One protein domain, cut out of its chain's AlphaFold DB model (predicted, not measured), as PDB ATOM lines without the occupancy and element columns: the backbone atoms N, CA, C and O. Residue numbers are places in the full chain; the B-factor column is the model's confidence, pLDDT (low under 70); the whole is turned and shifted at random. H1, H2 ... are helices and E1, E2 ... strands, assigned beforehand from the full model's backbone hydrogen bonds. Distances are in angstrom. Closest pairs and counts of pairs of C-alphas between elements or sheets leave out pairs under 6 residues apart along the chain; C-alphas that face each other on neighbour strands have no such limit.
ATOM      1  N   CYS A 336       9.404  39.479  -0.527       98.25
ATOM      2  CA  CYS A 336       9.442  40.123   0.781       98.25
ATOM      3  C   CYS A 336       9.077  39.112   1.869       98.25
ATOM      4  O   CYS A 336       8.093  38.391   1.734       98.25
ATOM      5  N   ILE A 337       9.857  39.081   2.943       98.12
ATOM      6  CA  ILE A 337       9.590  38.312   4.154       98.12
ATOM      7  C   ILE A 337       9.171  39.305   5.230       98.12
ATOM      8  O   ILE A 337       9.918  40.240   5.534       98.12
ATOM      9  N   MET A 338       7.986  39.125   5.794       97.56
ATOM     10  CA  MET A 338       7.617  39.796   7.032       97.56
ATOM     11  C   MET A 338       8.166  38.963   8.186       97.56
ATOM     12  O   MET A 338       7.786  37.811   8.337       97.56
ATOM     13  N   VAL A 339       9.089  39.532   8.955       97.25
ATOM     14  CA  VAL A 339       9.752  38.889  10.093       97.25
ATOM     15  C   VAL A 339       9.181  39.472  11.372       97.25
ATOM     16  O   VAL A 339       9.391  40.656  11.652       97.25
ATOM     17  N   PHE A 340       8.500  38.653  12.164       95.44
ATOM     18  CA  PHE A 340       7.993  39.050  13.472       95.44
ATOM     19  C   PHE A 340       8.979  38.727  14.588       95.44
ATOM     20  O   PHE A 340       9.511  37.619  14.665       95.44
ATOM     21  N   ILE A 341       9.200  39.674  15.495       95.31
ATOM     22  CA  ILE A 341       9.982  39.458  16.714       95.31
ATOM     23  C   ILE A 341       8.995  39.245  17.866       95.31
ATOM     24  O   ILE A 341       8.425  40.231  18.339       95.31
ATOM     25  N   PRO A 342       8.747  37.996  18.303       92.50
ATOM     26  CA  PRO A 342       7.811  37.727  19.388       92.50
ATOM     27  C   PRO A 342       8.335  38.277  20.715       92.50
ATOM     28  O   PRO A 342       9.543  38.370  20.945       92.50
ATOM     29  N   ALA A 343       7.409  38.633  21.601       91.19
ATOM     30  CA  ALA A 343       7.688  38.991  22.981       91.19
ATOM     31  C   ALA A 343       8.005  37.744  23.803       91.19
ATOM     32  O   ALA A 343       7.214  37.332  24.637       91.19
ATOM     33  N   ASP A 344       9.160  37.140  23.557       88.50
ATOM     34  CA  ASP A 344       9.617  35.977  24.302       88.50
ATOM     35  C   ASP A 344      10.857  36.324  25.125       88.50
ATOM     36  O   ASP A 344      11.880  36.772  24.601       88.50
ATOM     37  N   TYR A 345      10.737  36.185  26.440       90.06
ATOM     38  CA  TYR A 345      11.752  36.587  27.404       90.06
ATOM     39  C   TYR A 345      11.691  35.674  28.635       90.06
ATOM     40  O   TYR A 345      10.646  35.094  28.906       90.06
ATOM     41  N   PRO A 346      12.779  35.522  29.412       90.00
ATOM     42  CA  PRO A 346      12.788  34.598  30.542       90.00
ATOM     43  C   PRO A 346      11.672  34.886  31.551       90.00
ATOM     44  O   PRO A 346      11.482  36.028  31.965       90.00
ATOM     45  N   SER A 347      11.010  33.839  32.048       88.81
ATOM     46  CA  SER A 347       9.954  33.954  33.069       88.81
ATOM     47  C   SER A 347      10.428  34.555  34.401       88.81
ATOM     48  O   SER A 347       9.612  34.930  35.239       88.81
ATOM     49  N   SER A 348      11.746  34.671  34.601       91.19
ATOM     50  CA  SER A 348      12.359  35.380  35.724       91.19
ATOM     51  C   SER A 348      12.310  36.910  35.607       91.19
ATOM     52  O   SER A 348      12.528  37.584  36.611       91.19
ATOM     53  N   CYS A 349      12.078  37.464  34.414       92.44
ATOM     54  CA  CYS A 349      11.956  38.908  34.201       92.44
ATOM     55  C   CYS A 349      10.588  39.420  34.678       92.44
ATOM     56  O   CYS A 349       9.575  38.722  34.626       92.44
ATOM     57  N   GLN A 350      10.534  40.686  35.084       93.88
ATOM     58  CA  GLN A 350       9.298  41.378  35.465       93.88
ATOM     59  C   GLN A 350       8.403  41.713  34.258       93.88
ATOM     60  O   GLN A 350       7.241  42.104  34.433       93.88
ATOM     61  N   GLY A 351       8.939  41.564  33.042       94.81
ATOM     62  CA  GLY A 351       8.253  41.864  31.786       94.81
ATOM     63  C   GLY A 351       8.260  43.352  31.454       94.81
ATOM     64  O   GLY A 351       7.370  43.829  30.757       94.81
ATOM     65  N   ILE A 352       9.226  44.113  31.972       97.00
ATOM     66  CA  ILE A 352       9.390  45.530  31.632       97.00
ATOM     67  C   ILE A 352      10.426  45.630  30.515       97.00
ATOM     68  O   ILE A 352      11.583  45.260  30.712       97.00
ATOM     69  N   PHE A 353      10.013  46.116  29.345       97.56
ATOM     70  CA  PHE A 353      10.892  46.234  28.182       97.56
ATOM     71  C   PHE A 353      12.001  47.264  28.435       97.56
ATOM     72  O   PHE A 353      11.714  48.413  28.779       97.56
ATOM     73  N   ASP A 354      13.260  46.870  28.255       96.88
ATOM     74  CA  ASP A 354      14.442  47.684  28.570       96.88
ATOM     75  C   ASP A 354      15.342  47.895  27.351       96.88
ATOM     76  O   ASP A 354      16.562  47.748  27.387       96.88
ATOM     77  N   SER A 355      14.733  48.222  26.223       96.06
ATOM     78  CA  SER A 355      15.443  48.613  25.009       96.06
ATOM     79  C   SER A 355      14.773  49.836  24.400       96.06
ATOM     80  O   SER A 355      13.605  50.115  24.682       96.06
ATOM     81  N   ASP A 356      15.530  50.592  23.607       95.62
ATOM     82  CA  ASP A 356      14.964  51.681  22.816       95.62
ATOM     83  C   ASP A 356      14.368  51.103  21.518       95.62
ATOM     84  O   ASP A 356      13.789  50.015  21.514       95.62
ATOM     85  N   ASP A 357      14.465  51.825  20.404       97.25
ATOM     86  CA  ASP A 357      13.980  51.337  19.117       97.25
ATOM     87  C   ASP A 357      14.926  50.259  18.558       97.25
ATOM     88  O   ASP A 357      15.928  50.552  17.895       97.25
ATOM     89  N   ILE A 358      14.572  48.992  18.792       97.88
ATOM     90  CA  ILE A 358      15.362  47.826  18.364       97.88
ATOM     91  C   ILE A 358      15.502  47.724  16.839       97.88
ATOM     92  O   ILE A 358      16.463  47.137  16.333       97.88
ATOM     93  N   CYS A 359      14.591  48.341  16.080       98.25
ATOM     94  CA  CYS A 359      14.697  48.426  14.630       98.25
ATOM     95  C   CYS A 359      15.754  49.451  14.207       98.25
ATOM     96  O   CYS A 359      16.560  49.180  13.308       98.25
ATOM     97  N   ALA A 360      15.762  50.624  14.842       97.94
ATOM     98  CA  ALA A 360      16.759  51.661  14.591       97.94
ATOM     99  C   ALA A 360      18.168  51.193  14.988       97.94
ATOM    100  O   ALA A 360      19.120  51.382  14.224       97.94
ATOM    101  N   GLU A 361      18.296  50.516  16.130       97.62
ATOM    102  CA  GLU A 361      19.561  49.946  16.600       97.62
ATOM    103  C   GLU A 361      20.126  48.893  15.635       97.62
ATOM    104  O   GLU A 361      21.316  48.938  15.296       97.62
ATOM    105  N   LEU A 362      19.286  47.971  15.141       98.50
ATOM    106  CA  LEU A 362      19.697  46.996  14.128       98.50
ATOM    107  C   LEU A 362      20.221  47.703  12.876       98.50
ATOM    108  O   LEU A 362      21.313  47.388  12.402       98.50
ATOM    109  N   LYS A 363      19.471  48.679  12.351       98.38
ATOM    110  CA  LYS A 363      19.845  49.403  11.126       98.38
ATOM    111  C   LYS A 363      21.159  50.168  11.273       98.38
ATOM    112  O   LYS A 363      21.949  50.189  10.331       98.38
ATOM    113  N   ALA A 364      21.412  50.761  12.440       98.00
ATOM    114  CA  ALA A 364      22.661  51.461  12.722       98.00
ATOM    115  C   ALA A 364      23.864  50.503  12.776       98.00
ATOM    116  O   ALA A 364      24.937  50.822  12.264       98.00
ATOM    117  N   ARG A 365      23.687  49.316  13.368       98.12
ATOM    118  CA  ARG A 365      24.757  48.324  13.556       98.12
ATOM    119  C   ARG A 365      25.006  47.447  12.326       98.12
ATOM    120  O   ARG A 365      26.136  47.011  12.116       98.12
ATOM    121  N   ARG A 366      23.973  47.193  11.520       98.31
ATOM    122  CA  ARG A 366      24.000  46.364  10.302       98.31
ATOM    123  C   ARG A 366      23.474  47.150   9.091       98.31
ATOM    124  O   ARG A 366      22.412  46.825   8.554       98.31
ATOM    125  N   PRO A 367      24.208  48.176   8.610       98.19
ATOM    126  CA  PRO A 367      23.806  48.947   7.428       98.19
ATOM    127  C   PRO A 367      23.710  48.082   6.158       98.19
ATOM    128  O   PRO A 367      22.978  48.409   5.221       98.19
ATOM    129  N   ASP A 368      24.420  46.953   6.129       98.19
ATOM    130  CA  ASP A 368      24.336  45.948   5.077       98.19
ATOM    131  C   ASP A 368      22.988  45.208   5.050       98.19
ATOM    132  O   ASP A 368      22.537  44.873   3.960       98.19
ATOM    133  N   LEU A 369      22.326  45.015   6.199       98.44
ATOM    134  CA  LEU A 369      20.950  44.501   6.282       98.44
ATOM    135  C   LEU A 369      19.926  45.624   6.088       98.44
ATOM    136  O   LEU A 369      18.908  45.421   5.432       98.44
ATOM    137  N   ALA A 370      20.210  46.831   6.589       98.25
ATOM    138  CA  ALA A 370      19.306  47.981   6.510       98.25
ATOM    139  C   ALA A 370      18.839  48.292   5.078       98.25
ATOM    140  O   ALA A 370      17.674  48.629   4.877       98.25
ATOM    141  N   LYS A 371      19.712  48.120   4.077       97.69
ATOM    142  CA  LYS A 371      19.380  48.320   2.651       97.69
ATOM    143  C   LYS A 371      18.336  47.333   2.102       97.69
ATOM    144  O   LYS A 371      17.784  47.576   1.033       97.69
ATOM    145  N   HIS A 372      18.099  46.230   2.811       98.44
ATOM    146  CA  HIS A 372      17.120  45.195   2.488       98.44
ATOM    147  C   HIS A 372      15.863  45.274   3.360       98.44
ATOM    148  O   HIS A 372      14.975  44.445   3.207       98.44
ATOM    149  N   ILE A 373      15.754  46.256   4.258       97.94
ATOM    150  CA  ILE A 373      14.579  46.448   5.113       97.94
ATOM    151  C   ILE A 373      13.750  47.594   4.534       97.94
ATOM    152  O   ILE A 373      14.104  48.765   4.697       97.94
ATOM    153  N   SER A 374      12.641  47.272   3.867       95.38
ATOM    154  CA  SER A 374      11.755  48.278   3.264       95.38
ATOM    155  C   SER A 374      10.957  49.037   4.325       95.38
ATOM    156  O   SER A 374      10.804  50.256   4.240       95.38
ATOM    157  N   ARG A 375      10.497  48.330   5.359       96.44
ATOM    158  CA  ARG A 375       9.811  48.877   6.535       96.44
ATOM    159  C   ARG A 375      10.120  48.044   7.772       96.44
ATOM    160  O   ARG A 375      10.491  46.882   7.677       96.44
ATOM    161  N   CYS A 376       9.983  48.660   8.933       97.38
ATOM    162  CA  CYS A 376      10.087  48.010  10.233       97.38
ATOM    163  C   CYS A 376       9.404  48.895  11.275       97.38
ATOM    164  O   CYS A 376       9.283  50.105  11.059       97.38
ATOM    165  N   GLY A 377       9.022  48.328  12.412       96.81
ATOM    166  CA  GLY A 377       8.483  49.105  13.525       96.81
ATOM    167  C   GLY A 377       8.735  48.421  14.856       96.81
ATOM    168  O   GLY A 377       8.476  47.229  14.980       96.81
ATOM    169  N   CYS A 378       9.247  49.181  15.826       97.00
ATOM    170  CA  CYS A 378       9.291  48.773  17.225       97.00
ATOM    171  C   CYS A 378       7.914  49.046  17.840       97.00
ATOM    172  O   CYS A 378       7.451  50.188  17.858       97.00
ATOM    173  N   LEU A 379       7.237  47.989  18.277       95.94
ATOM    174  CA  LEU A 379       5.843  48.017  18.733       95.94
ATOM    175  C   LEU A 379       5.726  48.265  20.242       95.94
ATOM    176  O   LEU A 379       4.634  48.514  20.751       95.94
ATOM    177  N   VAL A 380       6.854  48.224  20.949       96.31
ATOM    178  CA  VAL A 380       6.955  48.399  22.396       96.31
ATOM    179  C   VAL A 380       7.911  49.549  22.705       96.31
ATOM    180  O   VAL A 380       8.881  49.780  21.981       96.31
ATOM    181  N   LYS A 381       7.630  50.300  23.774       96.19
ATOM    182  CA  LYS A 381       8.490  51.389  24.268       96.19
ATOM    183  C   LYS A 381       9.227  50.974  25.538       96.19
ATOM    184  O   LYS A 381       8.689  50.214  26.340       96.19
ATOM    185  N   ARG A 382      10.424  51.523  25.773       97.50
ATOM    186  CA  ARG A 382      11.153  51.343  27.040       97.50
ATOM    187  C   ARG A 382      10.246  51.640  28.240       97.50
ATOM    188  O   ARG A 382       9.536  52.646  28.256       97.50
ATOM    189  N   GLY A 383      10.286  50.776  29.248       96.94
ATOM    190  CA  GLY A 383       9.471  50.873  30.458       96.94
ATOM    191  C   GLY A 383       8.037  50.361  30.298       96.94
ATOM    192  O   GLY A 383       7.323  50.255  31.294       96.94
ATOM    193  N   GLN A 384       7.600  50.020  29.082       96.88
ATOM    194  CA  GLN A 384       6.303  49.390  28.869       96.88
ATOM    195  C   GLN A 384       6.323  47.971  29.431       96.88
ATOM    196  O   GLN A 384       7.262  47.203  29.211       96.88
ATOM    197  N   ARG A 385       5.252  47.616  30.145       96.19
ATOM    198  CA  ARG A 385       5.027  46.244  30.581       96.19
ATOM    199  C   ARG A 385       4.484  45.425  29.417       96.19
ATOM    200  O   ARG A 385       3.452  45.776  28.848       96.19
ATOM    201  N   VAL A 386       5.170  44.342  29.096       95.38
ATOM    202  CA  VAL A 386       4.771  43.363  28.090       95.38
ATOM    203  C   VAL A 386       4.329  42.102  28.833       95.38
ATOM    204  O   VAL A 386       4.998  41.712  29.788       95.38
ATOM    205  N   PRO A 387       3.182  41.498  28.491       92.38
ATOM    206  CA  PRO A 387       2.807  40.194  29.020       92.38
ATOM    207  C   PRO A 387       3.776  39.109  28.543       92.38
ATOM    208  O   PRO A 387       4.223  39.132  27.398       92.38
ATOM    209  N   HIS A 388       4.082  38.146  29.412       90.62
ATOM    210  CA  HIS A 388       4.840  36.967  29.005       90.62
ATOM    211  C   HIS A 388       3.896  36.049  28.217       90.62
ATOM    212  O   HIS A 388       2.754  35.903  28.653       90.62
ATOM    213  N   PRO A 389       4.336  35.359  27.150       83.88
ATOM    214  CA  PRO A 389       3.464  34.502  26.339       83.88
ATOM    215  C   PRO A 389       2.675  33.463  27.156       83.88
ATOM    216  O   PRO A 389       1.535  33.134  26.844       83.88
ATOM    217  N   SER A 390       3.227  33.012  28.290       87.00
ATOM    218  CA  SER A 390       2.548  32.083  29.209       87.00
ATOM    219  C   SER A 390       1.306  32.661  29.898       87.00
ATOM    220  O   SER A 390       0.612  31.921  30.589       87.00
ATOM    221  N   SER A 391       1.035  33.964  29.782       87.19
ATOM    222  CA  SER A 391      -0.221  34.557  30.243       87.19
ATOM    223  C   SER A 391      -1.382  34.310  29.279       87.19
ATOM    224  O   SER A 391      -2.482  34.772  29.560       87.19
ATOM    225  N   GLY A 392      -1.143  33.650  28.138       85.56
ATOM    226  CA  GLY A 392      -2.138  33.471  27.078       85.56
ATOM    227  C   GLY A 392      -2.350  34.723  26.225       85.56
ATOM    228  O   GLY A 392      -3.324  34.793  25.484       85.56
ATOM    229  N   VAL A 393      -1.458  35.713  26.342       88.56
ATOM    230  CA  VAL A 393      -1.495  36.953  25.562       88.56
ATOM    231  C   VAL A 393      -0.297  36.973  24.631       88.56
ATOM    232  O   VAL A 393       0.844  37.039  25.093       88.56
ATOM    233  N   ASN A 394      -0.566  36.925  23.331       88.62
ATOM    234  CA  ASN A 394       0.470  36.968  22.310       88.62
ATOM    235  C   ASN A 394       0.818  38.426  21.985       88.62
ATOM    236  O   ASN A 394      -0.032  39.317  22.015       88.62
ATOM    237  N   GLY A 395       2.088  38.693  21.687       90.62
ATOM    238  CA  GLY A 395       2.527  40.037  21.335       90.62
ATOM    239  C   GLY A 395       3.871  40.060  20.628       90.62
ATOM    240  O   GLY A 395       4.759  39.257  20.911       90.62
ATOM    241  N   PHE A 396       4.033  41.016  19.720       94.00
ATOM    242  CA  PHE A 396       5.277  41.254  18.999       94.00
ATOM    243  C   PHE A 396       6.008  42.474  19.564       94.00
ATOM    244  O   PHE A 396       5.400  43.506  19.838       94.00
ATOM    245  N   LEU A 397       7.331  42.376  19.696       96.25
ATOM    246  CA  LEU A 397       8.208  43.495  20.054       96.25
ATOM    247  C   LEU A 397       8.486  44.386  18.849       96.25
ATOM    248  O   LEU A 397       8.551  45.608  18.969       96.25
ATOM    249  N   ALA A 398       8.655  43.768  17.683       97.12
ATOM    250  CA  ALA A 398       8.910  44.454  16.429       97.12
ATOM    251  C   ALA A 398       8.531  43.593  15.225       97.12
ATOM    252  O   ALA A 398       8.326  42.386  15.339       97.12
ATOM    253  N   TYR A 399       8.510  44.229  14.058       97.31
ATOM    254  CA  TYR A 399       8.469  43.548  12.769       97.31
ATOM    255  C   TYR A 399       9.479  44.160  11.791       97.31
ATOM    256  O   TYR A 399       9.818  45.348  11.890       97.31
ATOM    257  N   PHE A 400       9.908  43.367  10.809       98.25
ATOM    258  CA  PHE A 400      10.765  43.793   9.702       98.25
ATOM    259  C   PHE A 400      10.241  43.248   8.374       98.25
ATOM    260  O   PHE A 400      10.067  42.047   8.223       98.25
ATOM    261  N   ASN A 401      10.074  44.119   7.382       97.88
ATOM    262  CA  ASN A 401       9.780  43.730   6.006       97.88
ATOM    263  C   ASN A 401      11.106  43.664   5.244       97.88
ATOM    264  O   ASN A 401      11.662  44.695   4.846       97.88
ATOM    265  N   VAL A 402      11.639  42.453   5.100       98.44
ATOM    266  CA  VAL A 402      12.946  42.170   4.496       98.44
ATOM    267  C   VAL A 402      12.746  41.730   3.053       98.44
ATOM    268  O   VAL A 402      12.024  40.775   2.802       98.44
ATOM    269  N   PHE A 403      13.378  42.394   2.087       98.31
ATOM    270  CA  PHE A 403      13.162  42.103   0.670       98.31
ATOM    271  C   PHE A 403      14.450  41.797  -0.100       98.31
ATOM    272  O   PHE A 403      15.531  42.338   0.168       98.31
ATOM    273  N   SER A 404      14.308  40.978  -1.143       98.38
ATOM    274  CA  SER A 404      15.332  40.786  -2.167       98.38
ATOM    275  C   SER A 404      14.734  40.798  -3.572       98.38
ATOM    276  O   SER A 404      13.753  40.122  -3.878       98.38
ATOM    277  N   ARG A 405      15.405  41.538  -4.461       97.31
ATOM    278  CA  ARG A 405      15.163  41.511  -5.911       97.31
ATOM    279  C   ARG A 405      15.928  40.399  -6.633       97.31
ATOM    280  O   ARG A 405      15.679  40.189  -7.814       97.31
ATOM    281  N   LYS A 406      16.877  39.721  -5.974       97.56
ATOM    282  CA  LYS A 406      17.615  38.602  -6.584       97.56
ATOM    283  C   LYS A 406      16.823  37.301  -6.533       97.56
ATOM    284  O   LYS A 406      17.007  36.459  -7.404       97.56
ATOM    285  N   GLY A 407      15.957  37.146  -5.533       96.25
ATOM    286  CA  GLY A 407      15.033  36.023  -5.432       96.25
ATOM    287  C   GLY A 407      14.762  35.591  -3.996       96.25
ATOM    288  O   GLY A 407      15.339  36.119  -3.043       96.25
ATOM    289  N   ARG A 408      13.894  34.584  -3.871       97.56
ATOM    290  CA  ARG A 408      13.372  34.068  -2.602       97.56
ATOM    291  C   ARG A 408      14.449  33.567  -1.642       97.56
ATOM    292  O   ARG A 408      14.448  33.982  -0.491       97.56
ATOM    293  N   LYS A 409      15.404  32.764  -2.125       97.31
ATOM    294  CA  LYS A 409      16.494  32.229  -1.290       97.31
ATOM    295  C   LYS A 409      17.280  33.337  -0.580       97.31
ATOM    296  O   LYS A 409      17.475  33.263   0.624       97.31
ATOM    297  N   GLU A 410      17.669  34.399  -1.297       98.00
ATOM    298  CA  GLU A 410      18.378  35.525  -0.667       98.00
ATOM    299  C   GLU A 410      17.474  36.270   0.328       98.00
ATOM    300  O   GLU A 410      17.951  36.701   1.373       98.00
ATOM    301  N   ALA A 411      16.178  36.422   0.031       98.31
ATOM    302  CA  ALA A 411      15.240  37.065   0.952       98.31
ATOM    303  C   ALA A 411      15.125  36.295   2.280       98.31
ATOM    304  O   ALA A 411      15.187  36.920   3.337       98.31
ATOM    305  N   LEU A 412      15.023  34.961   2.222       98.19
ATOM    306  CA  LEU A 412      14.988  34.085   3.399       98.19
ATOM    307  C   LEU A 412      16.298  34.164   4.198       98.19
ATOM    308  O   LEU A 412      16.273  34.463   5.386       98.19
ATOM    309  N   GLU A 413      17.453  34.042   3.537       98.00
ATOM    310  CA  GLU A 413      18.766  34.164   4.194       98.00
ATOM    311  C   GLU A 413      18.976  35.532   4.872       98.00
ATOM    312  O   GLU A 413      19.664  35.642   5.892       98.00
ATOM    313  N   LEU A 414      18.443  36.608   4.286       98.38
ATOM    314  CA  LEU A 414      18.479  37.947   4.878       98.38
ATOM    315  C   LEU A 414      17.524  38.067   6.067       98.38
ATOM    316  O   LEU A 414      17.881  38.715   7.049       98.38
ATOM    317  N   ALA A 415      16.335  37.469   5.979       97.94
ATOM    318  CA  ALA A 415      15.349  37.455   7.053       97.94
ATOM    319  C   ALA A 415      15.876  36.723   8.295       97.94
ATOM    320  O   ALA A 415      15.793  37.271   9.398       97.94
ATOM    321  N   ASP A 416      16.509  35.564   8.108       96.12
ATOM    322  CA  ASP A 416      17.148  34.808   9.191       96.12
ATOM    323  C   ASP A 416      18.246  35.640   9.865       96.12
ATOM    324  O   ASP A 416      18.229  35.836  11.081       96.12
ATOM    325  N   LYS A 417      19.129  36.266   9.074       97.62
ATOM    326  CA  LYS A 417      20.171  37.169   9.598       97.62
ATOM    327  C   LYS A 417      19.603  38.377  10.336       97.62
ATOM    328  O   LYS A 417      20.208  38.833  11.302       97.62
ATOM    329  N   VAL A 418      18.484  38.941   9.877       98.19
ATOM    330  CA  VAL A 418      17.805  40.034  10.586       98.19
ATOM    331  C   VAL A 418      17.342  39.549  11.955       98.19
ATOM    332  O   VAL A 418      17.654  40.208  12.944       98.19
ATOM    333  N   ARG A 419      16.677  38.391  12.032       95.75
ATOM    334  CA  ARG A 419      16.212  37.806  13.297       95.75
ATOM    335  C   ARG A 419      17.364  37.527  14.265       95.75
ATOM    336  O   ARG A 419      17.269  37.917  15.423       95.75
ATOM    337  N   GLU A 420      18.449  36.917  13.791       95.50
ATOM    338  CA  GLU A 420      19.649  36.619  14.593       95.50
ATOM    339  C   GLU A 420      20.314  37.875  15.171       95.50
ATOM    340  O   GLU A 420      20.912  37.847  16.247       95.50
ATOM    341  N   GLU A 421      20.241  38.988  14.443       97.62
ATOM    342  CA  GLU A 421      20.931  40.220  14.805       97.62
ATOM    343  C   GLU A 421      20.077  41.185  15.618       97.62
ATOM    344  O   GLU A 421      20.624  42.158  16.143       97.62
ATOM    345  N   VAL A 422      18.767  40.966  15.740       97.06
ATOM    346  CA  VAL A 422      17.918  41.757  16.636       97.06
ATOM    347  C   VAL A 422      18.342  41.507  18.083       97.06
ATOM    348  O   VAL A 422      18.597  40.382  18.501       97.06
TER     349      VAL A 422
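This is residues 336 to 422 of the 427 residues of the protein "ATP-grasp domain-containing protein" of Trichoderma harzianum (UniProt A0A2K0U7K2). H1 and H3 cover one face of antiparallel sheet E1 E3 E2, two layers; long links after E1 and E2 extend beyond one end. The 87 printed residues run E1 H1 H2 E2 E3 H3, class mixed. It is compact, radius of gyration of the C-alphas 13.9 A, spanning 42 by 25 by 18 A.

E3, residues 396 to 404, spans 23.4 A; E1, 336 to 342, begins at C-alpha (9.442, 40.123, 0.781); E2 is 373 to 378. H3, 408 to 421, ends at C-alpha (20.931, 40.220, 14.805); H1 is 358 to 365, H2 367 to 370.

N 339 and O 400 are 2.8 A apart across E1 and E3, as are N 401 and O 375 in hairpin E2 E3. H3 lies over E1 and E3; H1 stands up over E2; H2 only grazes the sheet. E1, H1, H2, E2 make a split strand-helix-strand unit, crossover right-handed. H1 and H3 have every O i to N i+4 pair within hydrogen-bond range.

No printed residue is under pLDDT 70.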